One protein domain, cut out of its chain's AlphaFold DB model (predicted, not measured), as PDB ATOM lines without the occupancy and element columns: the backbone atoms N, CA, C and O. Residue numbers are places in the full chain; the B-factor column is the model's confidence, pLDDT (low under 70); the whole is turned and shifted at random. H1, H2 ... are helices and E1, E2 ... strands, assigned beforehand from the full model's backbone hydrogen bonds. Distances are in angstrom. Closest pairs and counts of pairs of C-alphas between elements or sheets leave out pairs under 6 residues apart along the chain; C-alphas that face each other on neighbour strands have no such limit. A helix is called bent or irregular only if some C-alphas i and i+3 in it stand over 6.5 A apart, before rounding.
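What this domain is: This is residues 282 to 462 and 476 to 510 of the 609 residues of an uncharacterized protein of Bifidobacterium jacchi (UniProt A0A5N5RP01). A twisted sheet of four short parallel strands, E3, E1, E5 and E6, makes the core, in three layers, a sheet with helices on both faces: H1 and H2 cover one face and H5 the other. E1 runs on into a small second sheet, E2 with E4, with H4 packed on E4 and on H5, while a long, mostly unnamed loop with H6 reaches far from this body, its residues 446 to 451 sticking out. The printed part has 216 residues, with eight named helices and seven named strands in the order H1 E1 E2 H2 E3 H3 E4 H4 E5 H5 H6 H7 E6 H8 E7; the class is mixed, helices and strands. It is compact, with a radius of gyration of the C-alphas of 17.6 A, and spans 56 by 42 by 34 A.

Where its parts are: The larger sheet holds E3, residues 351 to 353, E1, residues 307 to 311 and 13.3 A long, E5, residues 405 to 407, and E6, residues 484 to 486. C-alpha 307 is at (190.060, -6.655, 352.181). E2, residues 313 to 315, and E4, residues 371 to 373, form the smaller sheet. H1, residues 282 to 295, begins at C-alpha 282 at (207.588, 8.312, 350.270) and is 20.0 A long. H2, residues 322 to 347, is the longest helix at 34.8 A. H3 is residues 364 to 370, H4 residues 377 to 387 at 16.0 A, and H5 residues 411 to 424 at 19.7 A. H6 is residues 439 to 447, H7 residues 476 to 479, and H8 residues 492 to 500 at 14.0 A. E7, residues 506 to 508, ends at C-alpha 508 at (215.502, -1.780, 345.864).

How they stand to each other: In the larger sheet, E1 pairs with E3 over residues 307 to 309, with N 309 and O 352 2.8 A apart, and with E5 over residues 309 to 311, with N 407 and O 310 2.9 A apart. E5 and E6 are parallel at 9 degrees, with N 406 and O 484 2.8 A apart. H1 is on this sheet over E5, at a height over the sheet of 9.6 A. H2 is on the same face at 9.5 A. It has a kink of 57 degrees near residue 341 and is irregular, with C-alphas 341 and 344 7.4 A apart; H3 is irregular too, with C-alphas 365 and 368 7.3 A apart, and H8 only just, with 493 and 496 6.9 A apart. H1 and H2 touch at Arg 282 and Ala 334, their closest C-alphas, 4.2 A apart. H2 touches H3 with residues 331 to 339 alone, closest at the C-alphas of Met 336 and Glu 364, 5.4 A. E2 and E4 are parallel, with N 315 and O 372 2.9 A apart. H4 touches H5 at a steep tilt of 56 degrees, the same way, closest at the C-alphas of Gln 381 and Glu 420, 5.3 A. H5 is on the larger sheet, its closest C-alphas to E6 being those of Ala 414 and Val 485, 6.4 A. H8 is close to H5 but not clearly touching, with the C-alphas of Asp 411 and Ser 494 6.5 A apart. E7 pairs with no named strand. H6 and H7 are apart from each other, and both are apart from H5. Every O i to N i+4 pair is within hydrogen-bond range in H4 and H5, but 9 of 10 in H1, 19 of 22 in H2, 4 of 5 in H6, 3 of 5 in H8 and 0 of 3 in H3, which has 2 of 4 O i to N i+3 pairs within range; H7 is too short for an i+4 pair.

The domain as a whole: The two C-alphas farthest apart, those of Gly 320 and Gly 448, are 56.9 A apart. Residues 463 to 475 are not printed, and C-alphas 462 and 476 are 17.2 A apart across the cut. Of the links printed whole, H1 to E1, H4 to E5 and H5 to H6 are long. The mean pLDDT of the printed part is 84.0, with residues 390 to 399, 432 to 462 and 476 to 478 under 70.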
ATOM      1  N   ARG A 282     208.881   8.242 350.963       95.19
ATOM      2  CA  ARG A 282     207.588   8.312 350.270       95.19
ATOM      3  C   ARG A 282     207.490   7.333 349.099       95.19
ATOM      4  O   ARG A 282     206.495   6.622 349.006       95.19
ATOM      5  N   GLN A 283     208.511   7.241 348.245       95.75
ATOM      6  CA  GLN A 283     208.546   6.265 347.146       95.75
ATOM      7  C   GLN A 283     208.585   4.818 347.665       95.75
ATOM      8  O   GLN A 283     207.892   3.963 347.115       95.75
ATOM      9  N   ILE A 284     209.321   4.552 348.752       96.88
ATOM     10  CA  ILE A 284     209.403   3.229 349.404       96.88
ATOM     11  C   ILE A 284     208.035   2.785 349.946       96.88
ATOM     12  O   ILE A 284     207.639   1.629 349.775       96.88
ATOM     13  N   GLY A 285     207.290   3.704 350.566       97.94
ATOM     14  CA  GLY A 285     205.920   3.455 351.013       97.94
ATOM     15  C   GLY A 285     204.937   3.281 349.851       97.94
ATOM     16  O   GLY A 285     204.159   2.323 349.824       97.94
ATOM     17  N   GLN A 286     205.016   4.169 348.855       98.00
ATOM     18  CA  GLN A 286     204.158   4.159 347.671       98.00
ATOM     19  C   GLN A 286     204.284   2.847 346.887       98.00
ATOM     20  O   GLN A 286     203.266   2.220 346.600       98.00
ATOM     21  N   ILE A 287     205.503   2.380 346.582       97.25
ATOM     22  CA  ILE A 287     205.678   1.154 345.789       97.25
ATOM     23  C   ILE A 287     205.122  -0.078 346.513       97.25
ATOM     24  O   ILE A 287     204.493  -0.923 345.880       97.25
ATOM     25  N   GLN A 288     205.265  -0.179 347.837       98.19
ATOM     26  CA  GLN A 288     204.687  -1.296 348.593       98.19
ATOM     27  C   GLN A 288     203.150  -1.261 348.558       98.19
ATOM     28  O   GLN A 288     202.521  -2.285 348.277       98.19
ATOM     29  N   ALA A 289     202.546  -0.083 348.735       98.19
ATOM     30  CA  ALA A 289     201.099   0.091 348.649       98.19
ATOM     31  C   ALA A 289     200.543  -0.167 347.233       98.19
ATOM     32  O   ALA A 289     199.552  -0.879 347.086       98.19
ATOM     33  N   GLU A 290     201.189   0.327 346.172       97.25
ATOM     34  CA  GLU A 290     200.769   0.099 344.779       97.25
ATOM     35  C   GLU A 290     200.776  -1.387 344.404       97.25
ATOM     36  O   GLU A 290     199.852  -1.891 343.752       97.25
ATOM     37  N   LYS A 291     201.818  -2.113 344.823       94.50
ATOM     38  CA  LYS A 291     201.937  -3.551 344.563       94.50
ATOM     39  C   LYS A 291     200.909  -4.336 345.379       94.50
ATOM     40  O   LYS A 291     200.285  -5.236 344.816       94.50
ATOM     41  N   LEU A 292     200.640  -3.944 346.627       95.12
ATOM     42  CA  LEU A 292     199.562  -4.506 347.449       95.12
ATOM     43  C   LEU A 292     198.176  -4.297 346.806       95.12
ATOM     44  O   LEU A 292     197.447  -5.267 346.617       95.12
ATOM     45  N   VAL A 293     197.841  -3.066 346.394       93.88
ATOM     46  CA  VAL A 293     196.591  -2.730 345.674       93.88
ATOM     47  C   VAL A 293     196.423  -3.589 344.420       93.88
ATOM     48  O   VAL A 293     195.332  -4.098 344.159       93.88
ATOM     49  N   THR A 294     197.506  -3.759 343.656       89.94
ATOM     50  CA  THR A 294     197.516  -4.545 342.414       89.94
ATOM     51  C   THR A 294     197.288  -6.032 342.685       89.94
ATOM     52  O   THR A 294     196.468  -6.656 342.017       89.94
ATOM     53  N   LYS A 295     197.987  -6.606 343.673       88.75
ATOM     54  CA  LYS A 295     197.928  -8.034 344.020       88.75
ATOM     55  C   LYS A 295     196.615  -8.431 344.703       88.75
ATOM     56  O   LYS A 295     196.142  -9.542 344.483       88.75
ATOM     57  N   LEU A 296     196.014  -7.527 345.479       88.50
ATOM     58  CA  LEU A 296     194.674  -7.695 346.058       88.50
ATOM     59  C   LEU A 296     193.530  -7.338 345.098       88.50
ATOM     60  O   LEU A 296     192.371  -7.555 345.445       88.50
ATOM     61  N   ASP A 297     193.837  -6.781 343.920       87.38
ATOM     62  CA  ASP A 297     192.862  -6.365 342.904       87.38
ATOM     63  C   ASP A 297     191.772  -5.428 343.477       87.38
ATOM     64  O   ASP A 297     190.581  -5.550 343.172       87.38
ATOM     65  N   LEU A 298     192.167  -4.465 344.329       86.50
ATOM     66  CA  LEU A 298     191.222  -3.626 345.097       86.50
ATOM     67  C   LEU A 298     190.286  -2.772 344.222       86.50
ATOM     68  O   LEU A 298     189.230  -2.312 344.677       86.50
ATOM     69  N   GLY A 299     190.617  -2.603 342.940       83.88
ATOM     70  CA  GLY A 299     189.707  -2.044 341.941       83.88
ATOM     71  C   GLY A 299     188.379  -2.811 341.853       83.88
ATOM     72  O   GLY A 299     187.330  -2.180 341.701       83.88
ATOM     73  N   LYS A 300     188.404  -4.140 342.029       84.31
ATOM     74  CA  LYS A 300     187.237  -5.042 341.978       84.31
ATOM     75  C   LYS A 300     186.613  -5.334 343.346       84.31
ATOM     76  O   LYS A 300     185.452  -5.731 343.396       84.31
ATOM     77  N   THR A 301     187.332  -5.094 344.443       83.81
ATOM     78  CA  THR A 301     186.793  -5.195 345.811       83.81
ATOM     79  C   THR A 301     185.617  -4.237 346.023       83.81
ATOM     80  O   THR A 301     185.556  -3.159 345.421       83.81
ATOM     81  N   ASN A 302     184.677  -4.613 346.889       84.88
ATOM     82  CA  ASN A 302     183.523  -3.803 347.279       84.88
ATOM     83  C   ASN A 302     183.419  -3.728 348.814       84.88
ATOM     84  O   ASN A 302     184.114  -4.452 349.521       84.88
ATOM     85  N   LYS A 303     182.560  -2.843 349.327       89.94
ATOM     86  CA  LYS A 303     182.405  -2.596 350.773       89.94
ATOM     87  C   LYS A 303     181.732  -3.727 351.563       89.94
ATOM     88  O   LYS A 303     181.722  -3.689 352.786       89.94
ATOM     89  N   ASP A 304     181.088  -4.663 350.869       85.31
ATOM     90  CA  ASP A 304     180.317  -5.756 351.467       85.31
ATOM     91  C   ASP A 304     181.188  -7.013 351.659       85.31
ATOM     92  O   ASP A 304     180.872  -7.860 352.489       85.31
ATOM     93  N   ASN A 305     182.329  -7.086 350.961       81.69
ATOM     94  CA  ASN A 305     183.446  -7.982 351.260       81.69
ATOM     95  C   ASN A 305     184.782  -7.209 351.171       81.69
ATOM     96  O   ASN A 305     185.461  -7.293 350.138       81.69
ATOM     97  N   PRO A 306     185.136  -6.404 352.195       91.94
ATOM     98  CA  PRO A 306     186.384  -5.649 352.216       91.94
ATOM     99  C   PRO A 306     187.602  -6.570 352.292       91.94
ATOM    100  O   PRO A 306     187.513  -7.716 352.731       91.94
ATOM    101  N   LYS A 307     188.761  -6.033 351.914       93.50
ATOM    102  CA  LYS A 307     190.060  -6.655 352.181       93.50
ATOM    103  C   LYS A 307     190.623  -6.159 353.510       93.50
ATOM    104  O   LYS A 307     190.536  -4.967 353.805       93.50
ATOM    105  N   THR A 308     191.198  -7.059 354.301       95.38
ATOM    106  CA  THR A 308     191.799  -6.730 355.599       95.38
ATOM    107  C   THR A 308     193.305  -6.588 355.438       95.38
ATOM    108  O   THR A 308     193.966  -7.511 354.965       95.38
ATOM    109  N   VAL A 309     193.875  -5.459 355.852       97.62
ATOM    110  CA  VAL A 309     195.325  -5.223 355.804       97.62
ATOM    111  C   VAL A 309     195.868  -4.686 357.122       97.62
ATOM    112  O   VAL A 309     195.115  -4.345 358.028       97.62
ATOM    113  N   GLU A 310     197.188  -4.607 357.241       98.00
ATOM    114  CA  GLU A 310     197.858  -3.973 358.376       98.00
ATOM    115  C   GLU A 310     199.154  -3.285 357.909       98.00
ATOM    116  O   GLU A 310     199.771  -3.705 356.928       98.00
ATOM    117  N   VAL A 311     199.559  -2.202 358.578       98.50
ATOM    118  CA  VAL A 311     200.750  -1.414 358.213       98.50
ATOM    119  C   VAL A 311     201.629  -1.242 359.444       98.50
ATOM    120  O   VAL A 311     201.189  -0.687 360.453       98.50
ATOM    121  N   LEU A 312     202.873  -1.712 359.371       98.38
ATOM    122  CA  LEU A 312     203.858  -1.556 360.436       98.38
ATOM    123  C   LEU A 312     204.901  -0.523 360.009       98.38
ATOM    124  O   LEU A 312     205.476  -0.622 358.929       98.38
ATOM    125  N   LEU A 313     205.162   0.452 360.882       98.19
ATOM    126  CA  LEU A 313     206.259   1.408 360.732       98.19
ATOM    127  C   LEU A 313     207.338   1.061 361.778       98.19
ATOM    128  O   LEU A 313     207.239   1.517 362.922       98.19
ATOM    129  N   PRO A 314     208.316   0.193 361.455       96.12
ATOM    130  CA  PRO A 314     209.362  -0.197 362.396       96.12
ATOM    131  C   PRO A 314     210.269   0.996 362.725       96.12
ATOM    132  O   PRO A 314     210.822   1.618 361.822       96.12
ATOM    133  N   ILE A 315     210.434   1.294 364.016       95.19
ATOM    134  CA  ILE A 315     211.330   2.340 364.527       95.19
ATOM    135  C   ILE A 315     212.346   1.722 365.490       95.19
ATOM    136  O   ILE A 315     211.983   1.126 366.504       95.19
ATOM    137  N   SER A 316     213.626   1.795 365.136       92.25
ATOM    138  CA  SER A 316     214.741   1.160 365.854       92.25
ATOM    139  C   SER A 316     215.546   2.168 366.683       92.25
ATOM    140  O   SER A 316     216.126   1.797 367.707       92.25
ATOM    141  N   ALA A 317     215.512   3.447 366.298       91.75
ATOM    142  CA  ALA A 317     216.084   4.560 367.040       91.75
ATOM    143  C   ALA A 317     215.460   4.719 368.439       91.75
ATOM    144  O   ALA A 317     214.287   4.423 368.686       91.75
ATOM    145  N   LYS A 318     216.247   5.240 369.383       91.25
ATOM    146  CA  LYS A 318     215.823   5.419 370.775       91.25
ATOM    147  C   LYS A 318     215.066   6.735 370.965       91.25
ATOM    148  O   LYS A 318     215.639   7.797 370.770       91.25
ATOM    149  N   SER A 319     213.826   6.667 371.453       91.12
ATOM    150  CA  SER A 319     213.013   7.852 371.788       91.12
ATOM    151  C   SER A 319     213.789   8.917 372.582       91.12
ATOM    152  O   SER A 319     214.461   8.601 373.570       91.12
ATOM    153  N   GLY A 320     213.682  10.175 372.140       89.50
ATOM    154  CA  GLY A 320     214.368  11.326 372.734       89.50
ATOM    155  C   GLY A 320     215.787  11.586 372.210       89.50
ATOM    156  O   GLY A 320     216.530  12.329 372.850       89.50
ATOM    157  N   THR A 321     216.189  10.982 371.086       89.81
ATOM    158  CA  THR A 321     217.427  11.323 370.358       89.81
ATOM    159  C   THR A 321     217.114  11.984 369.014       89.81
ATOM    160  O   THR A 321     216.084  11.705 368.408       89.81
ATOM    161  N   ALA A 322     218.041  12.790 368.488       87.88
ATOM    162  CA  ALA A 322     217.900  13.384 367.150       87.88
ATOM    163  C   ALA A 322     217.775  12.326 366.029       87.88
ATOM    164  O   ALA A 322     217.147  12.565 365.003       87.88
ATOM    165  N   GLU A 323     218.338  11.132 366.242       87.38
ATOM    166  CA  GLU A 323     218.177   9.975 365.357       87.38
ATOM    167  C   GLU A 323     216.726   9.459 365.335       87.38
ATOM    168  O   GLU A 323     216.222   9.086 364.276       87.38
ATOM    169  N   TYR A 324     216.029   9.485 366.477       91.44
ATOM    170  CA  TYR A 324     214.608   9.141 366.554       91.44
ATOM    171  C   TYR A 324     213.738  10.163 365.829       91.44
ATOM    172  O   TYR A 324     212.797   9.767 365.144       91.44
ATOM    173  N   ASP A 325     214.058  11.453 365.932       90.44
ATOM    174  CA  ASP A 325     213.329  12.515 365.230       90.44
ATOM    175  C   ASP A 325     213.527  12.396 363.704       90.44
ATOM    176  O   ASP A 325     212.568  12.470 362.931       90.44
ATOM    177  N   LEU A 326     214.756  12.092 363.263       89.12
ATOM    178  CA  LEU A 326     215.087  11.830 361.859       89.12
ATOM    179  C   LEU A 326     214.385  10.571 361.316       89.12
ATOM    180  O   LEU A 326     213.744  10.631 360.264       89.12
ATOM    181  N   GLN A 327     214.445   9.441 362.036       92.44
ATOM    182  CA  GLN A 327     213.751   8.209 361.636       92.44
ATOM    183  C   GLN A 327     212.225   8.387 361.679       92.44
ATOM    184  O   GLN A 327     211.527   7.887 360.800       92.44
ATOM    185  N   SER A 328     211.695   9.161 362.629       93.69
ATOM    186  CA  SER A 328     210.273   9.521 362.692       93.69
ATOM    187  C   SER A 328     209.823  10.320 361.468       93.69
ATOM    188  O   SER A 328     208.789  10.003 360.883       93.69
ATOM    189  N   ALA A 329     210.603  11.315 361.031       93.31
ATOM    190  CA  ALA A 329     210.312  12.069 359.812       93.31
ATOM    191  C   ALA A 329     210.349  11.179 358.557       93.31
ATOM    192  O   ALA A 329     209.456  11.270 357.712       93.31
ATOM    193  N   PHE A 330     211.316  10.260 358.469       94.94
ATOM    194  CA  PHE A 330     211.387   9.264 357.395       94.94
ATOM    195  C   PHE A 330     210.147   8.352 357.382       94.94
ATOM    196  O   PHE A 330     209.483   8.218 356.357       94.94
ATOM    197  N   LEU A 331     209.775   7.768 358.526       97.31
ATOM    198  CA  LEU A 331     208.608   6.883 358.639       97.31
ATOM    199  C   LEU A 331     207.282   7.613 358.377       97.31
ATOM    200  O   LEU A 331     206.364   7.023 357.806       97.31
ATOM    201  N   LYS A 332     207.188   8.901 358.731       97.25
ATOM    202  CA  LYS A 332     206.052   9.759 358.375       97.25
ATOM    203  C   LYS A 332     205.934   9.926 356.860       97.25
ATOM    204  O   LYS A 332     204.865   9.668 356.316       97.25
ATOM    205  N   GLU A 333     207.015  10.293 356.171       96.88
ATOM    206  CA  GLU A 333     207.031  10.407 354.703       96.88
ATOM    207  C   GLU A 333     206.707   9.067 354.015       96.88
ATOM    208  O   GLU A 333     205.930   9.037 353.058       96.88
ATOM    209  N   ALA A 334     207.211   7.945 354.542       98.00
ATOM    210  CA  ALA A 334     206.834   6.611 354.074       98.00
ATOM    211  C   ALA A 334     205.335   6.334 354.235       98.00
ATOM    212  O   ALA A 334     204.689   5.880 353.288       98.00
ATOM    213  N   PHE A 335     204.747   6.659 355.391       98.62
ATOM    214  CA  PHE A 335     203.305   6.523 355.573       98.62
ATOM    215  C   PHE A 335     202.502   7.438 354.650       98.62
ATOM    216  O   PHE A 335     201.484   7.000 354.131       98.62
ATOM    217  N   MET A 336     202.953   8.665 354.382       98.00
ATOM    218  CA  MET A 336     202.288   9.546 353.414       98.00
ATOM    219  C   MET A 336     202.265   8.915 352.011       98.00
ATOM    220  O   MET A 336     201.230   8.937 351.348       98.00
ATOM    221  N   GLY A 337     203.355   8.260 351.593       98.00
ATOM    222  CA  GLY A 337     203.400   7.475 350.351       98.00
ATOM    223  C   GLY A 337     202.448   6.273 350.335       98.00
ATOM    224  O   GLY A 337     201.803   6.016 349.321       98.00
ATOM    225  N   ILE A 338     202.302   5.568 351.463       98.75
ATOM    226  CA  ILE A 338     201.317   4.483 351.623       98.75
ATOM    227  C   ILE A 338     199.885   5.039 351.558       98.75
ATOM    228  O   ILE A 338     199.038   4.523 350.827       98.75
ATOM    229  N   TRP A 339     199.601   6.093 352.324       98.31
ATOM    230  CA  TRP A 339     198.258   6.641 352.495       98.31
ATOM    231  C   TRP A 339     197.731   7.270 351.205       98.31
ATOM    232  O   TRP A 339     196.586   7.019 350.850       98.31
ATOM    233  N   GLN A 340     198.590   7.946 350.432       98.06
ATOM    234  CA  GLN A 340     198.293   8.456 349.084       98.06
ATOM    235  C   GLN A 340     197.747   7.384 348.114       98.06
ATOM    236  O   GLN A 340     197.110   7.724 347.116       98.06
ATOM    237  N   ILE A 341     198.010   6.100 348.377       98.25
ATOM    238  CA  ILE A 341     197.565   4.968 347.556       98.25
ATOM    239  C   ILE A 341     196.391   4.204 348.190       98.25
ATOM    240  O   ILE A 341     195.570   3.637 347.466       98.25
ATOM    241  N   LEU A 342     196.304   4.155 349.526       98.12
ATOM    242  CA  LEU A 342     195.310   3.346 350.244       98.12
ATOM    243  C   LEU A 342     194.065   4.120 350.712       98.12
ATOM    244  O   LEU A 342     193.030   3.489 350.941       98.12
ATOM    245  N   ASP A 343     194.125   5.445 350.865       97.81
ATOM    246  CA  ASP A 343     193.091   6.224 351.562       97.81
ATOM    247  C   ASP A 343     191.694   6.121 350.928       97.81
ATOM    248  O   ASP A 343     190.712   5.893 351.635       97.81
ATOM    249  N   ASP A 344     191.584   6.202 349.601       96.75
ATOM    250  CA  ASP A 344     190.326   6.041 348.864       96.75
ATOM    251  C   ASP A 344     189.707   4.644 349.062       96.75
ATOM    252  O   ASP A 344     188.479   4.493 349.055       96.75
ATOM    253  N   TYR A 345     190.520   3.609 349.298       97.94
ATOM    254  CA  TYR A 345     190.031   2.258 349.585       97.94
ATOM    255  C   TYR A 345     189.516   2.123 351.026       97.94
ATOM    256  O   TYR A 345     188.490   1.471 351.231       97.94
ATOM    257  N   PHE A 346     190.150   2.790 351.998       97.81
ATOM    258  CA  PHE A 346     189.624   2.910 353.366       97.81
ATOM    259  C   PHE A 346     188.323   3.727 353.398       97.81
ATOM    260  O   PHE A 346     187.309   3.265 353.920       97.81
ATOM    261  N   LYS A 347     188.300   4.907 352.763       97.31
ATOM    262  CA  LYS A 347     187.127   5.801 352.680       97.31
ATOM    263  C   LYS A 347     185.925   5.161 351.986       97.31
ATOM    264  O   LYS A 347     184.786   5.399 352.376       97.31
ATOM    265  N   SER A 348     186.162   4.343 350.959       96.38
ATOM    266  CA  SER A 348     185.104   3.588 350.272       96.38
ATOM    267  C   SER A 348     184.699   2.292 350.985       96.38
ATOM    268  O   SER A 348     183.801   1.598 350.506       96.38
ATOM    269  N   GLY A 349     185.335   1.959 352.114       96.06
ATOM    270  CA  GLY A 349     185.080   0.740 352.881       96.06
ATOM    271  C   GLY A 349     185.516  -0.545 352.174       96.06
ATOM    272  O   GLY A 349     185.087  -1.617 352.574       96.06
ATOM    273  N   LYS A 350     186.332  -0.460 351.116       95.44
ATOM    274  CA  LYS A 350     186.900  -1.619 350.400       95.44
ATOM    275  C   LYS A 350     188.097  -2.234 351.127       95.44
ATOM    276  O   LYS A 350     188.476  -3.363 350.824       95.44
ATOM    277  N   LEU A 351     188.715  -1.475 352.024       96.12
ATOM    278  CA  LEU A 351     189.918  -1.835 352.761       96.12
ATOM    279  C   LEU A 351     189.703  -1.500 354.237       96.12
ATOM    280  O   LEU A 351     189.182  -0.431 354.555       96.12
ATOM    281  N   VAL A 352     190.080  -2.413 355.127       96.38
ATOM    282  CA  VAL A 352     189.982  -2.241 356.583       96.38
ATOM    283  C   VAL A 352     191.297  -2.637 357.249       96.38
ATOM    284  O   VAL A 352     192.005  -3.510 356.751       96.38
ATOM    285  N   SER A 353     191.633  -2.003 358.374       96.50
ATOM    286  CA  SER A 353     192.778  -2.405 359.197       96.50
ATOM    287  C   SER A 353     192.349  -3.514 360.153       96.50
ATOM    288  O   SER A 353     191.319  -3.372 360.812       96.50
ATOM    289  N   ALA A 354     193.135  -4.589 360.254       93.69
ATOM    290  CA  ALA A 354     192.863  -5.689 361.184       93.69
ATOM    291  C   ALA A 354     192.800  -5.206 362.642       93.69
ATOM    292  O   ALA A 354     191.912  -5.601 363.396       93.69
ATOM    293  N   SER A 355     193.711  -4.302 363.009       94.50
ATOM    294  CA  SER A 355     193.783  -3.695 364.341       94.50
ATOM    295  C   SER A 355     192.802  -2.538 364.569       94.50
ATOM    296  O   SER A 355     192.625  -2.096 365.704       94.50
ATOM    297  N   GLY A 356     192.201  -2.001 363.503       95.25
ATOM    298  CA  GLY A 356     191.410  -0.770 363.544       95.25
ATOM    299  C   GLY A 356     192.229   0.512 363.759       95.25
ATOM    300  O   GLY A 356     191.634   1.569 363.970       95.25
ATOM    301  N   LEU A 357     193.569   0.457 363.700       96.19
ATOM    302  CA  LEU A 357     194.435   1.639 363.842       96.19
ATOM    303  C   LEU A 357     194.268   2.634 362.679       96.19
ATOM    304  O   LEU A 357     194.445   3.839 362.880       96.19
ATOM    305  N   LEU A 358     193.889   2.135 361.495       97.75
ATOM    306  CA  LEU A 358     193.474   2.928 360.333       97.75
ATOM    307  C   LEU A 358     191.985   2.732 360.045       97.75
ATOM    308  O   LEU A 358     191.488   1.604 360.000       97.75
ATOM    309  N   THR A 359     191.284   3.835 359.805       97.31
ATOM    310  CA  THR A 359     189.847   3.870 359.510       97.31
ATOM    311  C   THR A 359     189.563   4.748 358.286       97.31
ATOM    312  O   THR A 359     190.460   5.374 357.726       97.31
ATOM    313  N   ALA A 360     188.295   4.827 357.870       97.06
ATOM    314  CA  ALA A 360     187.852   5.748 356.820       97.06
ATOM    315  C   ALA A 360     188.096   7.239 357.154       97.06
ATOM    316  O   ALA A 360     188.177   8.057 356.238       97.06
ATOM    317  N   ASP A 361     188.232   7.577 358.442       97.38
ATOM    318  CA  ASP A 361     188.488   8.935 358.939       97.38
ATOM    319  C   ASP A 361     189.989   9.235 359.129       97.38
ATOM    320  O   ASP A 361     190.350  10.345 359.525       97.38
ATOM    321  N   SER A 362     190.872   8.261 358.876       97.56
ATOM    322  CA  SER A 362     192.317   8.436 359.035       97.56
ATOM    323  C   SER A 362     192.925   9.401 358.010       97.56
ATOM    324  O   SER A 362     192.426   9.622 356.904       97.56
ATOM    325  N   THR A 363     194.055   9.979 358.397       96.31
ATOM    326  CA  THR A 363     194.822  10.971 357.644       96.31
ATOM    327  C   THR A 363     196.315  10.666 357.728       96.31
ATOM    328  O   THR A 363     196.761   9.893 358.573       96.31
ATOM    329  N   GLU A 364     197.124  11.354 356.925       92.94
ATOM    330  CA  GLU A 364     198.592  11.299 356.990       92.94
ATOM    331  C   GLU A 364     199.179  11.578 358.393       92.94
ATOM    332  O   GLU A 364     200.294  11.151 358.690       92.94
ATOM    333  N   GLN A 365     198.454  12.276 359.278       93.94
ATOM    334  CA  GLN A 365     198.926  12.558 360.641       93.94
ATOM    335  C   GLN A 365     198.775  11.363 361.599       93.94
ATOM    336  O   GLN A 365     199.389  11.364 362.662       93.94
ATOM    337  N   ASP A 366     198.025  10.326 361.217       97.00
ATOM    338  CA  ASP A 366     197.810   9.121 362.028       97.00
ATOM    339  C   ASP A 366     198.977   8.118 361.977       97.00
ATOM    340  O   ASP A 366     198.942   7.111 362.683       97.00
ATOM    341  N   TRP A 367     200.027   8.404 361.193       97.75
ATOM    342  CA  TRP A 367     201.222   7.563 361.023       97.75
ATOM    343  C   TRP A 367     201.798   7.039 362.350       97.75
ATOM    344  O   TRP A 367     202.185   5.877 362.447       97.75
ATOM    345  N   SER A 368     201.806   7.864 363.404       96.81
ATOM    346  CA  SER A 368     202.400   7.522 364.701       96.81
ATOM    347  C   SER A 368     201.679   6.377 365.420       96.81
ATOM    348  O   SER A 368     202.307   5.661 366.197       96.81
ATOM    349  N   LYS A 369     200.396   6.131 365.112       97.56
ATOM    350  CA  LYS A 369     199.633   4.968 365.607       97.56
ATOM    351  C   LYS A 369     200.192   3.639 365.098       97.56
ATOM    352  O   LYS A 369     199.961   2.601 365.708       97.56
ATOM    353  N   LEU A 370     200.903   3.668 363.971       98.12
ATOM    354  CA  LEU A 370     201.431   2.491 363.285       98.12
ATOM    355  C   LEU A 370     202.857   2.140 363.698       98.12
ATOM    356  O   LEU A 370     203.342   1.081 363.285       98.12
ATOM    357  N   LEU A 371     203.505   2.990 364.499       97.75
ATOM    358  CA  LEU A 371     204.854   2.756 364.995       97.75
ATOM    359  C   LEU A 371     204.957   1.426 365.746       97.75
ATOM    360  O   LEU A 371     204.076   1.036 366.515       97.75
ATOM    361  N   VAL A 372     206.068   0.734 365.515       96.88
ATOM    362  CA  VAL A 372     206.433  -0.506 366.198       96.88
ATOM    363  C   VAL A 372     207.885  -0.390 366.635       96.88
ATOM    364  O   VAL A 372     208.765  -0.251 365.793       96.88
ATOM    365  N   ASP A 373     208.134  -0.475 367.944       94.81
ATOM    366  CA  ASP A 373     209.490  -0.570 368.497       94.81
ATOM    367  C   ASP A 373     210.209  -1.777 367.869       94.81
ATOM    368  O   ASP A 373     209.878  -2.928 368.145       94.81
ATOM    369  N   ALA A 374     211.188  -1.502 367.014       92.94
ATOM    370  CA  ALA A 374     211.993  -2.481 366.298       92.94
ATOM    371  C   ALA A 374     213.377  -2.693 366.939       92.94
ATOM    372  O   ALA A 374     214.159  -3.498 366.437       92.94
ATOM    373  N   SER A 375     213.665  -2.067 368.092       88.38
ATOM    374  CA  SER A 375     214.926  -2.256 368.836       88.38
ATOM    375  C   SER A 375     215.168  -3.711 369.266       88.38
ATOM    376  O   SER A 375     216.285  -4.097 369.616       88.38
ATOM    377  N   LYS A 376     214.114  -4.543 369.249       88.69
ATOM    378  CA  LYS A 376     214.163  -5.996 369.442       88.69
ATOM    379  C   LYS A 376     213.216  -6.684 368.467       88.69
ATOM    380  O   LYS A 376     212.031  -6.367 368.408       88.69
ATOM    381  N   THR A 377     213.690  -7.730 367.800       83.50
ATOM    382  CA  THR A 377     212.897  -8.535 366.848       83.50
ATOM    383  C   THR A 377     211.606  -9.120 367.439       83.50
ATOM    384  O   THR A 377     210.609  -9.268 366.735       83.50
ATOM    385  N   THR A 378     211.586  -9.410 368.743       92.19
ATOM    386  CA  THR A 378     210.406  -9.919 369.466       92.19
ATOM    387  C   THR A 378     209.328  -8.866 369.732       92.19
ATOM    388  O   THR A 378     208.204  -9.228 370.072       92.19
ATOM    389  N   ASN A 379     209.634  -7.573 369.596       95.50
ATOM    390  CA  ASN A 379     208.635  -6.510 369.680       95.50
ATOM    391  C   ASN A 379     207.809  -6.427 368.388       95.50
ATOM    392  O   ASN A 379     206.590  -6.308 368.470       95.50
ATOM    393  N   VAL A 380     208.446  -6.590 367.220       96.31
ATOM    394  CA  VAL A 380     207.748  -6.668 365.922       96.31
ATOM    395  C   VAL A 380     206.805  -7.869 365.886       96.31
ATOM    396  O   VAL A 380     205.635  -7.709 365.557       96.31
ATOM    397  N   GLN A 381     207.284  -9.044 366.317       96.50
ATOM    398  CA  GLN A 381     206.452 -10.243 366.497       96.50
ATOM    399  C   GLN A 381     205.232  -9.935 367.381       96.50
ATOM    400  O   GLN A 381     204.102 -10.059 366.925       96.50
ATOM    401  N   ARG A 382     205.444  -9.416 368.600       95.75
ATOM    402  CA  ARG A 382     204.353  -9.087 369.536       95.75
ATOM    403  C   ARG A 382     203.328  -8.110 368.957       95.75
ATOM    404  O   ARG A 382     202.135  -8.310 369.163       95.75
ATOM    405  N   ALA A 383     203.775  -7.081 368.237       95.94
ATOM    406  CA  ALA A 383     202.883  -6.114 367.604       95.94
ATOM    407  C   ALA A 383     201.993  -6.774 366.538       95.94
ATOM    408  O   ALA A 383     200.810  -6.452 366.462       95.94
ATOM    409  N   VAL A 384     202.523  -7.727 365.761       96.31
ATOM    410  CA  VAL A 384     201.723  -8.553 364.841       96.31
ATOM    411  C   VAL A 384     200.728  -9.413 365.621       96.31
ATOM    412  O   VAL A 384     199.540  -9.368 365.306       96.31
ATOM    413  N   SER A 385     201.166 -10.124 366.671       93.62
ATOM    414  CA  SER A 385     200.264 -10.948 367.489       93.62
ATOM    415  C   SER A 385     199.112 -10.119 368.054       93.62
ATOM    416  O   SER A 385     197.971 -10.551 367.984       93.62
ATOM    417  N   GLU A 386     199.407  -8.940 368.612       92.81
ATOM    418  CA  GLU A 386     198.447  -8.022 369.240       92.81
ATOM    419  C   GLU A 386     197.460  -7.413 368.241       92.81
ATOM    420  O   GLU A 386     196.261  -7.400 368.515       92.81
ATOM    421  N   ARG A 387     197.940  -6.970 367.073       93.94
ATOM    422  CA  ARG A 387     197.109  -6.390 366.004       93.94
ATOM    423  C   ARG A 387     196.227  -7.418 365.288       93.94
ATOM    424  O   ARG A 387     195.228  -7.030 364.692       93.94
ATOM    425  N   LEU A 388     196.580  -8.705 365.357       91.50
ATOM    426  CA  LEU A 388     195.840  -9.817 364.748       91.50
ATOM    427  C   LEU A 388     195.105 -10.707 365.773       91.50
ATOM    428  O   LEU A 388     194.640 -11.793 365.409       91.50
ATOM    429  N   LYS A 389     194.967 -10.286 367.042       82.94
ATOM    430  CA  LYS A 389     194.140 -11.021 368.020       82.94
ATOM    431  C   LYS A 389     192.678 -11.039 367.596       82.94
ATOM    432  O   LYS A 389     192.180 -10.116 366.953       82.94
ATOM    433  N   SER A 390     191.983 -12.091 368.016       69.06
ATOM    434  CA  SER A 390     190.529 -12.141 367.921       69.06
ATOM    435  C   SER A 390     189.918 -11.147 368.907       69.06
ATOM    436  O   SER A 390     190.361 -11.054 370.050       69.06
ATOM    437  N   SER A 391     188.851 -10.455 368.512       59.25
ATOM    438  CA  SER A 391     188.081  -9.604 369.430       59.25
ATOM    439  C   SER A 391     187.293 -10.399 370.485       59.25
ATOM    440  O   SER A 391     186.777  -9.805 371.429       59.25
ATOM    441  N   ASP A 392     187.232 -11.731 370.358       57.84
ATOM    442  CA  ASP A 392     186.551 -12.651 371.278       57.84
ATOM    443  C   ASP A 392     187.544 -13.616 371.970       57.84
ATOM    444  O   ASP A 392     187.386 -14.840 371.981       57.84
ATOM    445  N   ASP A 393     188.590 -13.037 372.573       52.28
ATOM    446  CA  ASP A 393     189.703 -13.703 373.288       52.28
ATOM    447  C   ASP A 393     189.257 -14.549 374.516       52.28
ATOM    448  O   ASP A 393     190.072 -15.122 375.239       52.28
ATOM    449  N   THR A 394     187.945 -14.641 374.776       52.94
ATOM    450  CA  THR A 394     187.344 -15.459 375.846       52.94
ATOM    451  C   THR A 394     186.901 -16.851 375.381       52.94
ATOM    452  O   THR A 394     186.645 -17.737 376.208       52.94
ATOM    453  N   ALA A 395     186.823 -17.082 374.068       55.00
ATOM    454  CA  ALA A 395     186.444 -18.365 373.502       55.00
ATOM    455  C   ALA A 395     187.610 -19.371 373.533       55.00
ATOM    456  O   ALA A 395     188.716 -19.091 373.082       55.00
ATOM    457  N   LYS A 396     187.337 -20.618 373.949       49.59
ATOM    458  CA  LYS A 396     188.301 -21.745 373.856       49.59
ATOM    459  C   LYS A 396     188.673 -22.139 372.414       49.59
ATOM    460  O   LYS A 396     189.537 -22.985 372.216       49.59
ATOM    461  N   ASP A 397     188.005 -21.527 371.442       53.47
ATOM    462  CA  ASP A 397     188.187 -21.649 369.999       53.47
ATOM    463  C   ASP A 397     188.373 -20.244 369.389       53.47
ATOM    464  O   ASP A 397     187.691 -19.902 368.423       53.47
ATOM    465  N   ALA A 398     189.237 -19.405 369.978       54.62
ATOM    466  CA  ALA A 398     189.534 -18.064 369.469       54.62
ATOM    467  C   ALA A 398     189.837 -18.118 367.959       54.62
ATOM    468  O   ALA A 398     190.784 -18.771 367.513       54.62
ATOM    469  N   THR A 399     188.978 -17.488 367.156       62.47
ATOM    470  CA  THR A 399     189.095 -17.508 365.696       62.47
ATOM    471  C   THR A 399     190.129 -16.487 365.266       62.47
ATOM    472  O   THR A 399     189.947 -15.295 365.515       62.47
ATOM    473  N   MET A 400     191.196 -16.958 364.622       74.69
ATOM    474  CA  MET A 400     192.263 -16.111 364.095       74.69
ATOM    475  C   MET A 400     191.705 -15.030 363.159       74.69
ATOM    476  O   MET A 400     190.762 -15.280 362.405       74.69
ATOM    477  N   THR A 401     192.259 -13.822 363.231       85.69
ATOM    478  CA  THR A 401     191.805 -12.694 362.414       85.69
ATOM    479  C   THR A 401     192.294 -12.869 360.980       85.69
ATOM    480  O   THR A 401     193.492 -12.849 360.731       85.69
ATOM    481  N   HIS A 402     191.383 -13.033 360.019       87.81
ATOM    482  CA  HIS A 402     191.774 -13.104 358.610       87.81
ATOM    483  C   HIS A 402     192.466 -11.803 358.172       87.81
ATOM    484  O   HIS A 402     191.957 -10.708 358.423       87.81
ATOM    485  N   ILE A 403     193.596 -11.941 357.484       93.50
ATOM    486  CA  ILE A 403     194.433 -10.852 356.987       93.50
ATOM    487  C   ILE A 403     194.805 -11.162 355.532       93.50
ATOM    488  O   ILE A 403     195.286 -12.250 355.226       93.50
ATOM    489  N   ASP A 404     194.569 -10.218 354.623       94.69
ATOM    490  CA  ASP A 404     194.899 -10.353 353.202       94.69
ATOM    491  C   ASP A 404     196.316  -9.839 352.887       94.69
ATOM    492  O   ASP A 404     196.981 -10.354 351.985       94.69
ATOM    493  N   GLY A 405     196.809  -8.835 353.625       97.00
ATOM    494  CA  GLY A 405     198.158  -8.309 353.413       97.00
ATOM    495  C   GLY A 405     198.718  -7.416 354.520       97.00
ATOM    496  O   GLY A 405     197.983  -6.713 355.204       97.00
ATOM    497  N   ILE A 406     200.040  -7.420 354.679       98.56
ATOM    498  CA  ILE A 406     200.776  -6.639 355.674       98.56
ATOM    499  C   ILE A 406     201.910  -5.877 354.983       98.56
ATOM    500  O   ILE A 406     202.765  -6.484 354.330       98.56
ATOM    501  N   ILE A 407     201.942  -4.555 355.165       98.62
ATOM    502  CA  ILE A 407     203.096  -3.733 354.785       98.62
ATOM    503  C   ILE A 407     204.108  -3.775 355.929       98.62
ATOM    504  O   ILE A 407     203.871  -3.190 356.987       98.62
ATOM    505  N   GLY A 408     205.218  -4.492 355.721       97.06
ATOM    506  CA  GLY A 408     206.320  -4.595 356.686       97.06
ATOM    507  C   GLY A 408     207.333  -3.451 356.602       97.06
ATOM    508  O   GLY A 408     208.115  -3.262 357.528       97.06
ATOM    509  N   LEU A 409     207.302  -2.684 355.509       96.25
ATOM    510  CA  LEU A 409     208.175  -1.560 355.169       96.25
ATOM    511  C   LEU A 409     209.658  -1.915 354.920       96.25
ATOM    512  O   LEU A 409     210.217  -1.369 353.973       96.25
ATOM    513  N   THR A 410     210.254  -2.861 355.658       94.12
ATOM    514  CA  THR A 410     211.619  -3.401 355.447       94.12
ATOM    515  C   THR A 410     211.640  -4.934 355.422       94.12
ATOM    516  O   THR A 410     210.776  -5.582 356.014       94.12
ATOM    517  N   ASP A 411     212.640  -5.540 354.772       93.19
ATOM    518  CA  ASP A 411     212.830  -7.007 354.759       93.19
ATOM    519  C   ASP A 411     213.089  -7.581 356.167       93.19
ATOM    520  O   ASP A 411     212.612  -8.668 356.513       93.19
ATOM    521  N   THR A 412     213.795  -6.831 357.019       91.31
ATOM    522  CA  THR A 412     214.058  -7.198 358.419       91.31
ATOM    523  C   THR A 412     212.759  -7.322 359.216       91.31
ATOM    524  O   THR A 412     212.573  -8.291 359.959       91.31
ATOM    525  N   ALA A 413     211.831  -6.375 359.038       94.62
ATOM    526  CA  ALA A 413     210.508  -6.428 359.646       94.62
ATOM    527  C   ALA A 413     209.630  -7.518 359.007       94.62
ATOM    528  O   ALA A 413     209.003  -8.283 359.742       94.62
ATOM    529  N   ALA A 414     209.651  -7.662 357.675       96.19
ATOM    530  CA  ALA A 414     208.959  -8.735 356.953       96.19
ATOM    531  C   ALA A 414     209.341 -10.125 357.490       96.19
ATOM    532  O   ALA A 414     208.459 -10.917 357.816       96.19
ATOM    533  N   SER A 415     210.632 -10.383 357.718       94.75
ATOM    534  CA  SER A 415     211.117 -11.633 358.323       94.75
ATOM    535  C   SER A 415     210.540 -11.897 359.724       94.75
ATOM    536  O   SER A 415     210.252 -13.045 360.072       94.75
ATOM    537  N   GLN A 416     210.335 -10.857 360.545       95.94
ATOM    538  CA  GLN A 416     209.705 -11.018 361.864       95.94
ATOM    539  C   GLN A 416     208.188 -11.221 361.768       95.94
ATOM    540  O   GLN A 416     207.647 -12.032 362.519       95.94
ATOM    541  N   ILE A 417     207.525 -10.547 360.824       97.50
ATOM    542  CA  ILE A 417     206.103 -10.741 360.507       97.50
ATOM    543  C   ILE A 417     205.860 -12.190 360.062       97.50
ATOM    544  O   ILE A 417     205.017 -12.875 360.632       97.50
ATOM    545  N   ILE A 418     206.650 -12.699 359.114       96.12
ATOM    546  CA  ILE A 418     206.580 -14.074 358.588       96.12
ATOM    547  C   ILE A 418     206.780 -15.111 359.697       96.12
ATOM    548  O   ILE A 418     206.057 -16.111 359.774       96.12
ATOM    549  N   LYS A 419     207.737 -14.867 360.597       96.00
ATOM    550  CA  LYS A 419     207.976 -15.732 361.753       96.00
ATOM    551  C   LYS A 419     206.781 -15.763 362.708       96.00
ATOM    552  O   LYS A 419     206.410 -16.848 363.152       96.00
ATOM    553  N   GLU A 420     206.169 -14.614 362.998       96.62
ATOM    554  CA  GLU A 420     204.995 -14.559 363.874       96.62
ATOM    555  C   GLU A 420     203.759 -15.180 363.220       96.62
ATOM    556  O   GLU A 420     203.106 -16.009 363.839       96.62
ATOM    557  N   LEU A 421     203.478 -14.880 361.947       94.69
ATOM    558  CA  LEU A 421     202.380 -15.503 361.201       94.69
ATOM    559  C   LEU A 421     202.495 -17.040 361.222       94.69
ATOM    560  O   LEU A 421     201.516 -17.746 361.467       94.69
ATOM    561  N   SER A 422     203.709 -17.570 361.059       93.06
ATOM    562  CA  SER A 422     203.967 -19.012 361.185       93.06
ATOM    563  C   SER A 422     203.671 -19.544 362.596       93.06
ATOM    564  O   SER A 422     203.134 -20.641 362.736       93.06
ATOM    565  N   ALA A 423     204.005 -18.781 363.644       92.56
ATOM    566  CA  ALA A 423     203.775 -19.153 365.041       92.56
ATOM    567  C   ALA A 423     202.293 -19.061 365.456       92.56
ATOM    568  O   ALA A 423     201.822 -19.898 366.224       92.56
ATOM    569  N   MET A 424     201.554 -18.090 364.912       89.94
ATOM    570  CA  MET A 424     200.100 -17.957 365.068       89.94
ATOM    571  C   MET A 424     199.326 -19.048 364.308       89.94
ATOM    572  O   MET A 424     198.193 -19.360 364.666       89.94
ATOM    573  N   GLY A 425     199.947 -19.671 363.300       88.88
ATOM    574  CA  GLY A 425     199.385 -20.797 362.551       88.88
ATOM    575  C   GLY A 425     198.781 -20.430 361.195       88.88
ATOM    576  O   GLY A 425     197.948 -21.181 360.688       88.88
ATOM    577  N   TYR A 426     199.174 -19.302 360.595       88.38
ATOM    578  CA  TYR A 426     198.865 -19.026 359.188       88.38
ATOM    579  C   TYR A 426     199.627 -20.002 358.282       88.38
ATOM    580  O   TYR A 426     200.752 -20.410 358.575       88.38
ATOM    581  N   THR A 427     199.009 -20.393 357.167       88.12
ATOM    582  CA  THR A 427     199.497 -21.463 356.286       88.12
ATOM    583  C   THR A 427     199.314 -21.125 354.809       88.12
ATOM    584  O   THR A 427     198.358 -20.453 354.420       88.12
ATOM    585  N   GLY A 428     200.226 -21.623 353.974       86.38
ATOM    586  CA  GLY A 428     200.286 -21.309 352.547       86.38
ATOM    587  C   GLY A 428     201.350 -20.259 352.234       86.38
ATOM    588  O   GLY A 428     202.294 -20.081 352.999       86.38
ATOM    589  N   THR A 429     201.207 -19.606 351.082       84.88
ATOM    590  CA  THR A 429     202.159 -18.629 350.525       84.88
ATOM    591  C   THR A 429     201.413 -17.647 349.626       84.88
ATOM    592  O   THR A 429     200.449 -18.048 348.976       84.88
ATOM    593  N   ALA A 430     201.900 -16.416 349.486       84.25
ATOM    594  CA  ALA A 430     201.324 -15.409 348.589       84.25
ATOM    595  C   ALA A 430     201.894 -15.446 347.148       84.25
ATOM    596  O   ALA A 430     201.577 -14.574 346.334       84.25
ATOM    597  N   ALA A 431     202.732 -16.437 346.817       71.50
ATOM    598  CA  ALA A 431     203.339 -16.603 345.496       71.50
ATOM    599  C   ALA A 431     202.303 -16.634 344.352       71.50
ATOM    600  O   ALA A 431     201.209 -17.172 344.487       71.50
ATOM    601  N   ASP A 432     202.668 -16.093 343.190       62.78
ATOM    602  CA  ASP A 432     201.869 -16.180 341.954       62.78
ATOM    603  C   ASP A 432     202.000 -17.547 341.248       62.78
ATOM    604  O   ASP A 432     201.229 -17.875 340.346       62.78
ATOM    605  N   ILE A 433     202.984 -18.353 341.655       53.59
ATOM    606  CA  ILE A 433     203.323 -19.668 341.096       53.59
ATOM    607  C   ILE A 433     203.432 -20.650 342.257       53.59
ATOM    608  O   ILE A 433     204.005 -20.313 343.291       53.59
ATOM    609  N   ASN A 434     202.887 -21.858 342.103       44.44
ATOM    610  CA  ASN A 434     202.852 -22.842 343.179       44.44
ATOM    611  C   ASN A 434     204.273 -23.261 343.641       44.44
ATOM    612  O   ASN A 434     204.990 -23.898 342.865       44.44
ATOM    613  N   PRO A 435     204.678 -22.983 344.900       49.75
ATOM    614  CA  PRO A 435     206.028 -23.278 345.397       49.75
ATOM    615  C   PRO A 435     206.295 -24.783 345.580       49.75
ATOM    616  O   PRO A 435     207.429 -25.188 345.826       49.75
ATOM    617  N   SER A 436     205.271 -25.638 345.439       43.16
ATOM    618  CA  SER A 436     205.448 -27.097 345.377       43.16
ATOM    619  C   SER A 436     206.053 -27.596 344.058       43.16
ATOM    620  O   SER A 436     206.467 -28.756 343.985       43.16
ATOM    621  N   ILE A 437     206.215 -26.729 343.045       45.88
ATOM    622  CA  ILE A 437     207.206 -26.974 341.995       45.88
ATOM    623  C   ILE A 437     208.582 -26.869 342.662       45.88
ATOM    624  O   ILE A 437     209.125 -25.780 342.820       45.88
ATOM    625  N   SER A 438     209.122 -28.017 343.085       43.75
ATOM    626  CA  SER A 438     210.401 -28.099 343.802       43.75
ATOM    627  C   SER A 438     211.503 -27.282 343.118       43.75
ATOM    628  O   SER A 438     211.532 -27.210 341.889       43.75
ATOM    629  N   ILE A 439     212.458 -26.772 343.901       49.56
ATOM    630  CA  ILE A 439     213.644 -26.037 343.420       49.56
ATOM    631  C   ILE A 439     214.298 -26.751 342.217       49.56
ATOM    632  O   ILE A 439     214.567 -26.134 341.192       49.56
ATOM    633  N   THR A 440     214.407 -28.082 342.253       46.56
ATOM    634  CA  THR A 440     214.919 -28.920 341.151       46.56
ATOM    635  C   THR A 440     214.144 -28.779 339.825       46.56
ATOM    636  O   THR A 440     214.732 -28.857 338.748       46.56
ATOM    637  N   GLY A 441     212.826 -28.566 339.878       46.50
ATOM    638  CA  GLY A 441     211.976 -28.298 338.711       46.50
ATOM    639  C   GLY A 441     212.120 -26.871 338.169       46.50
ATOM    640  O   GLY A 441     211.961 -26.652 336.969       46.50
ATOM    641  N   ILE A 442     212.489 -25.918 339.030       50.81
ATOM    642  CA  ILE A 442     212.849 -24.552 338.634       50.81
ATOM    643  C   ILE A 442     214.213 -24.571 337.918       50.81
ATOM    644  O   ILE A 442     214.322 -24.063 336.804       50.81
ATOM    645  N   VAL A 443     215.216 -25.266 338.471       51.12
ATOM    646  CA  VAL A 443     216.554 -25.441 337.861       51.12
ATOM    647  C   VAL A 443     216.484 -26.054 336.457       51.12
ATOM    648  O   VAL A 443     217.143 -25.569 335.535       51.12
ATOM    649  N   GLY A 444     215.642 -27.076 336.254       45.88
ATOM    650  CA  GLY A 444     215.456 -27.702 334.939       45.88
ATOM    651  C   GLY A 444     214.979 -26.730 333.847       45.88
ATOM    652  O   GLY A 444     215.464 -26.791 332.716       45.88
ATOM    653  N   ASN A 445     214.088 -25.796 334.198       45.47
ATOM    654  CA  ASN A 445     213.506 -24.815 333.272       45.47
ATOM    655  C   ASN A 445     214.293 -23.494 333.182       45.47
ATOM    656  O   ASN A 445     214.134 -22.741 332.223       45.47
ATOM    657  N   ILE A 446     215.181 -23.213 334.139       49.75
ATOM    658  CA  ILE A 446     216.155 -22.117 334.030       49.75
ATOM    659  C   ILE A 446     217.255 -22.467 333.017       49.75
ATOM    660  O   ILE A 446     217.665 -21.608 332.236       49.75
ATOM    661  N   ILE A 447     217.710 -23.725 332.995       55.00
ATOM    662  CA  ILE A 447     218.792 -24.182 332.106       55.00
ATOM    663  C   ILE A 447     218.279 -24.472 330.683       55.00
ATOM    664  O   ILE A 447     218.938 -24.127 329.700       55.00
ATOM    665  N   GLY A 448     217.100 -25.085 330.543       47.03
ATOM    666  CA  GLY A 448     216.437 -25.281 329.251       47.03
ATOM    667  C   GLY A 448     215.256 -24.332 329.107       47.03
ATOM    668  O   GLY A 448     214.330 -24.461 329.891       47.03
ATOM    669  N   LYS A 449     215.278 -23.440 328.098       44.88
ATOM    670  CA  LYS A 449     214.315 -22.343 327.798       44.88
ATOM    671  C   LYS A 449     212.834 -22.766 327.675       44.88
ATOM    672  O   LYS A 449     212.212 -22.595 326.625       44.88
ATOM    673  N   HIS A 450     212.265 -23.299 328.741       40.72
ATOM    674  CA  HIS A 450     210.899 -23.771 328.834       40.72
ATOM    675  C   HIS A 450     210.172 -22.904 329.846       40.72
ATOM    676  O   HIS A 450     210.558 -22.822 331.009       40.72
ATOM    677  N   ASP A 451     209.114 -22.244 329.380       42.81
ATOM    678  CA  ASP A 451     208.177 -21.597 330.282       42.81
ATOM    679  C   ASP A 451     207.635 -22.669 331.234       42.81
ATOM    680  O   ASP A 451     207.171 -23.722 330.780       42.81
ATOM    681  N   LEU A 452     207.754 -22.432 332.543       44.81
ATOM    682  CA  LEU A 452     207.197 -23.324 333.551       44.81
ATOM    683  C   LEU A 452     205.724 -23.540 333.197       44.81
ATOM    684  O   LEU A 452     204.992 -22.578 332.961       44.81
ATOM    685  N   THR A 453     205.265 -24.791 333.156       39.12
ATOM    686  CA  THR A 453     203.831 -25.078 333.068       39.12
ATOM    687  C   THR A 453     203.210 -24.704 334.407       39.12
ATOM    688  O   THR A 453     203.113 -25.525 335.315       39.12
ATOM    689  N   ARG A 454     202.896 -23.410 334.530       44.28
ATOM    690  CA  ARG A 454     202.371 -22.749 335.720       44.28
ATOM    691  C   ARG A 454     201.024 -23.371 336.068       44.28
ATOM    692  O   ARG A 454     200.037 -23.123 335.379       44.28
ATOM    693  N   GLU A 455     200.972 -24.110 337.165       35.25
ATOM    694  CA  GLU A 455     199.743 -24.165 337.946       35.25
ATOM    695  C   GLU A 455     199.767 -22.955 338.893       35.25
ATOM    696  O   GLU A 455     200.743 -22.793 339.640       35.25
ATOM    697  N   PRO A 456     198.762 -22.060 338.833       37.12
ATOM    698  CA  PRO A 456     198.634 -20.983 339.805       37.12
ATOM    699  C   PRO A 456     198.619 -21.550 341.227       37.12
ATOM    700  O   PRO A 456     198.050 -22.621 341.463       37.12
ATOM    701  N   VAL A 457     199.167 -20.812 342.199       40.56
ATOM    702  CA  VAL A 457     198.646 -20.957 343.569       40.56
ATOM    703  C   VAL A 457     197.144 -20.661 343.484       40.56
ATOM    704  O   VAL A 457     196.774 -19.735 342.755       40.56
ATOM    705  N   PRO A 458     196.263 -21.420 344.163       37.84
ATOM    706  CA  PRO A 458     194.862 -21.038 344.269       37.84
ATOM    707  C   PRO A 458     194.763 -19.570 344.691       37.84
ATOM    708  O   PRO A 458     195.345 -19.204 345.714       37.84
ATOM    709  N   ASP A 459     194.078 -18.744 343.890       38.81
ATOM    710  CA  ASP A 459     193.867 -17.323 344.197       38.81
ATOM    711  C   ASP A 459     193.474 -17.179 345.683       38.81
ATOM    712  O   ASP A 459     192.639 -17.968 346.151       38.81
ATOM    713  N   PRO A 460     193.986 -16.174 346.429       44.12
ATOM    714  CA  PRO A 460     193.319 -15.711 347.642       44.12
ATOM    715  C   PRO A 460     191.850 -15.509 347.286       44.12
ATOM    716  O   PRO A 460     191.561 -14.728 346.377       44.12
ATOM    717  N   ILE A 461     190.972 -16.322 347.888       44.19
ATOM    718  CA  ILE A 461     189.705 -16.722 347.256       44.19
ATOM    719  C   ILE A 461     188.983 -15.486 346.721       44.19
ATOM    720  O   ILE A 461     188.650 -14.574 347.483       44.19
ATOM    721  N   LYS A 462     188.763 -15.453 345.396       41.66
ATOM    722  CA  LYS A 462     187.933 -14.420 344.770       41.66
ATOM    723  C   LYS A 462     186.616 -14.360 345.529       41.66
ATOM    724  O   LYS A 462     185.982 -15.402 345.703       41.66
ATOM    725  N   LYS A 476     187.832 -22.006 359.620       60.38
ATOM    726  CA  LYS A 476     189.152 -21.871 360.255       60.38
ATOM    727  C   LYS A 476     190.264 -21.886 359.197       60.38
ATOM    728  O   LYS A 476     191.241 -21.168 359.359       60.38
ATOM    729  N   GLN A 477     190.064 -22.615 358.093       60.34
ATOM    730  CA  GLN A 477     190.976 -22.650 356.948       60.34
ATOM    731  C   GLN A 477     191.094 -21.310 356.189       60.34
ATOM    732  O   GLN A 477     192.173 -20.996 355.693       60.34
ATOM    733  N   TYR A 478     190.023 -20.510 356.105       67.62
ATOM    734  CA  TYR A 478     190.056 -19.170 355.492       67.62
ATOM    735  C   TYR A 478     190.746 -18.160 356.419       67.62
ATOM    736  O   TYR A 478     191.581 -17.365 355.991       67.62
ATOM    737  N   ALA A 479     190.439 -18.230 357.717       74.06
ATOM    738  CA  ALA A 479     191.089 -17.420 358.744       74.06
ATOM    739  C   ALA A 479     192.607 -17.668 358.841       74.06
ATOM    740  O   ALA A 479     193.350 -16.751 359.172       74.06
ATOM    741  N   SER A 480     193.071 -18.883 358.521       80.38
ATOM    742  CA  SER A 480     194.486 -19.272 358.545       80.38
ATOM    743  C   SER A 480     195.206 -19.205 357.192       80.38
ATOM    744  O   SER A 480     196.262 -19.828 357.047       80.38
ATOM    745  N   GLN A 481     194.662 -18.515 356.186       85.00
ATOM    746  CA  GLN A 481     195.339 -18.351 354.896       85.00
ATOM    747  C   GLN A 481     196.487 -17.333 354.991       85.00
ATOM    748  O   GLN A 481     196.343 -16.279 355.602       85.00
ATOM    749  N   TRP A 482     197.630 -17.647 354.378       91.94
ATOM    750  CA  TRP A 482     198.809 -16.779 354.363       91.94
ATOM    751  C   TRP A 482     198.556 -15.423 353.666       91.94
ATOM    752  O   TRP A 482     198.125 -15.430 352.508       91.94
ATOM    753  N   PRO A 483     198.866 -14.280 354.311       94.50
ATOM    754  CA  PRO A 483     198.723 -12.952 353.715       94.50
ATOM    755  C   PRO A 483     199.853 -12.612 352.738       94.50
ATOM    756  O   PRO A 483     200.934 -13.200 352.745       94.50
ATOM    757  N   ILE A 484     199.649 -11.562 351.947       95.12
ATOM    758  CA  ILE A 484     200.745 -10.849 351.281       95.12
ATOM    759  C   ILE A 484     201.636 -10.204 352.353       95.12
ATOM    760  O   ILE A 484     201.128  -9.513 353.229       95.12
ATOM    761  N   VAL A 485     202.957 -10.349 352.263       98.00
ATOM    762  CA  VAL A 485     203.904  -9.574 353.087       98.00
ATOM    763  C   VAL A 485     204.853  -8.813 352.165       98.00
ATOM    764  O   VAL A 485     205.440  -9.415 351.261       98.00
ATOM    765  N   THR A 486     204.981  -7.499 352.366       97.81
ATOM    766  CA  THR A 486     205.911  -6.630 351.621       97.81
ATOM    767  C   THR A 486     207.111  -6.222 352.475       97.81
ATOM    768  O   THR A 486     207.017  -6.172 353.704       97.81
ATOM    769  N   GLY A 487     208.220  -5.884 351.817       95.75
ATOM    770  CA  GLY A 487     209.416  -5.317 352.439       95.75
ATOM    771  C   GLY A 487     210.195  -4.409 351.484       95.75
ATOM    772  O   GLY A 487     209.716  -4.061 350.401       95.75
ATOM    773  N   TYR A 488     211.402  -4.034 351.901       94.69
ATOM    774  CA  TYR A 488     212.350  -3.199 351.162       94.69
ATOM    775  C   TYR A 488     213.786  -3.541 351.581       94.69
ATOM    776  O   TYR A 488     214.019  -3.938 352.726       94.69
ATOM    777  N   GLY A 489     214.732  -3.352 350.659       88.88
ATOM    778  CA  GLY A 489     216.176  -3.522 350.844       88.88
ATOM    779  C   GLY A 489     216.770  -4.681 350.037       88.88
ATOM    780  O   GLY A 489     217.957  -4.646 349.708       88.88
ATOM    781  N   ALA A 490     215.945  -5.672 349.676       86.94
ATOM    782  CA  ALA A 490     216.330  -6.877 348.941       86.94
ATOM    783  C   ALA A 490     217.605  -7.537 349.500       86.94
ATOM    784  O   ALA A 490     218.589  -7.746 348.787       86.94
ATOM    785  N   PHE A 491     217.592  -7.828 350.801       85.25
ATOM    786  CA  PHE A 491     218.721  -8.453 351.487       85.25
ATOM    787  C   PHE A 491     218.924  -9.893 350.994       85.25
ATOM    788  O   PHE A 491     217.966 -10.616 350.722       85.25
ATOM    789  N   VAL A 492     220.177 -10.345 350.883       81.50
ATOM    790  CA  VAL A 492     220.473 -11.669 350.297       81.50
ATOM    791  C   VAL A 492     219.827 -12.812 351.098       81.50
ATOM    792  O   VAL A 492     219.368 -13.794 350.520       81.50
ATOM    793  N   ASP A 493     219.701 -12.667 352.421       81.56
ATOM    794  CA  ASP A 493     219.041 -13.641 353.296       81.56
ATOM    795  C   ASP A 493     217.498 -13.590 353.266       81.56
ATOM    796  O   ASP A 493     216.856 -14.543 353.719       81.56
ATOM    797  N   SER A 494     216.884 -12.558 352.666       84.62
ATOM    798  CA  SER A 494     215.437 -12.526 352.390       84.62
ATOM    799  C   SER A 494     215.063 -13.267 351.097       84.62
ATOM    800  O   SER A 494     213.925 -13.725 350.959       84.62
ATOM    801  N   MET A 495     216.012 -13.493 350.174       86.81
ATOM    802  CA  MET A 495     215.746 -14.120 348.866       86.81
ATOM    803  C   MET A 495     215.009 -15.474 348.941       86.81
ATOM    804  O   MET A 495     214.050 -15.647 348.185       86.81
ATOM    805  N   PRO A 496     215.320 -16.413 349.861       85.75
ATOM    806  CA  PRO A 496     214.548 -17.653 349.993       85.75
ATOM    807  C   PRO A 496     213.077 -17.429 350.384       85.75
ATOM    808  O   PRO A 496     212.208 -18.186 349.948       85.75
ATOM    809  N   GLN A 497     212.784 -16.383 351.169       88.75
ATOM    810  CA  GLN A 497     211.420 -16.001 351.565       88.75
ATOM    811  C   GLN A 497     210.658 -15.329 350.411       88.75
ATOM    812  O   GLN A 497     209.443 -15.493 350.302       88.75
ATOM    813  N   ILE A 498     211.368 -14.614 349.530       89.31
ATOM    814  CA  ILE A 498     210.820 -14.067 348.281       89.31
ATOM    815  C   ILE A 498     210.497 -15.193 347.294       89.31
ATOM    816  O   ILE A 498     209.409 -15.221 346.723       89.31
ATOM    817  N   VAL A 499     211.421 -16.143 347.104       85.31
ATOM    818  CA  VAL A 499     211.266 -17.281 346.179       85.31
ATOM    819  C   VAL A 499     210.134 -18.212 346.613       85.31
ATOM    820  O   VAL A 499     209.355 -18.652 345.768       85.31
ATOM    821  N   ASN A 500     210.006 -18.495 347.914       83.69
ATOM    822  CA  ASN A 500     208.915 -19.325 348.425       83.69
ATOM    823  C   ASN A 500     207.580 -18.561 348.575       83.69
ATOM    824  O   ASN A 500     206.539 -19.190 348.753       83.69
ATOM    825  N   GLY A 501     207.585 -17.227 348.470       87.62
ATOM    826  CA  GLY A 501     206.397 -16.378 348.559       87.62
ATOM    827  C   GLY A 501     205.816 -16.213 349.965       87.62
ATOM    828  O   GLY A 501     204.643 -15.849 350.084       87.62
ATOM    829  N   GLN A 502     206.586 -16.489 351.021       91.94
ATOM    830  CA  GLN A 502     206.240 -16.081 352.386       91.94
ATOM    831  C   GLN A 502     206.376 -14.565 352.539       91.94
ATOM    832  O   GLN A 502     205.463 -13.925 353.064       91.94
ATOM    833  N   GLN A 503     207.459 -13.998 351.999       95.31
ATOM    834  CA  GLN A 503     207.510 -12.598 351.595       95.31
ATOM    835  C   GLN A 503     207.073 -12.548 350.127       95.31
ATOM    836  O   GLN A 503     207.647 -13.228 349.283       95.31
ATOM    837  N   TRP A 504     206.029 -11.793 349.794       94.38
ATOM    838  CA  TRP A 504     205.550 -11.746 348.408       94.38
ATOM    839  C   TRP A 504     206.430 -10.847 347.537       94.38
ATOM    840  O   TRP A 504     206.726 -11.190 346.389       94.38
ATOM    841  N   MET A 505     206.842  -9.700 348.082       94.50
ATOM    842  CA  MET A 505     207.721  -8.764 347.390       94.50
ATOM    843  C   MET A 505     208.695  -8.045 348.325       94.50
ATOM    844  O   MET A 505     208.447  -7.874 349.522       94.50
ATOM    845  N   THR A 506     209.784  -7.587 347.725       95.38
ATOM    846  CA  THR A 506     210.686  -6.556 348.243       95.38
ATOM    847  C   THR A 506     210.896  -5.500 347.151       95.38
ATOM    848  O   THR A 506     210.405  -5.657 346.026       95.38
ATOM    849  N   ALA A 507     211.619  -4.426 347.451       95.12
ATOM    850  CA  ALA A 507     212.099  -3.489 346.445       95.12
ATOM    851  C   ALA A 507     213.480  -2.914 346.797       95.12
ATOM    852  O   ALA A 507     213.915  -2.989 347.947       95.12
ATOM    853  N   LEU A 508     214.165  -2.377 345.786       93.62
ATOM    854  CA  LEU A 508     215.502  -1.780 345.864       93.62
ATOM    855  C   LEU A 508     215.710  -0.763 344.725       93.62
ATOM    856  O   LEU A 508     214.986  -0.816 343.735       93.62
ATOM    857  N   GLU A 509     216.719   0.106 344.798       94.31
ATOM    858  CA  GLU A 509     217.134   0.950 343.656       94.31
ATOM    859  C   GLU A 509     217.511   0.132 342.412       94.31
ATOM    860  O   GLU A 509     218.192  -0.890 342.539       94.31
ATOM    861  N   ASP A 510     217.209   0.643 341.212       95.06
ATOM    862  CA  ASP A 510     217.858   0.171 339.982       95.06
ATOM    863  C   ASP A 510     219.280   0.748 339.861       95.06
ATOM    864  O   ASP A 510     219.567   1.660 339.083       95.06
TER     865      ASP A 510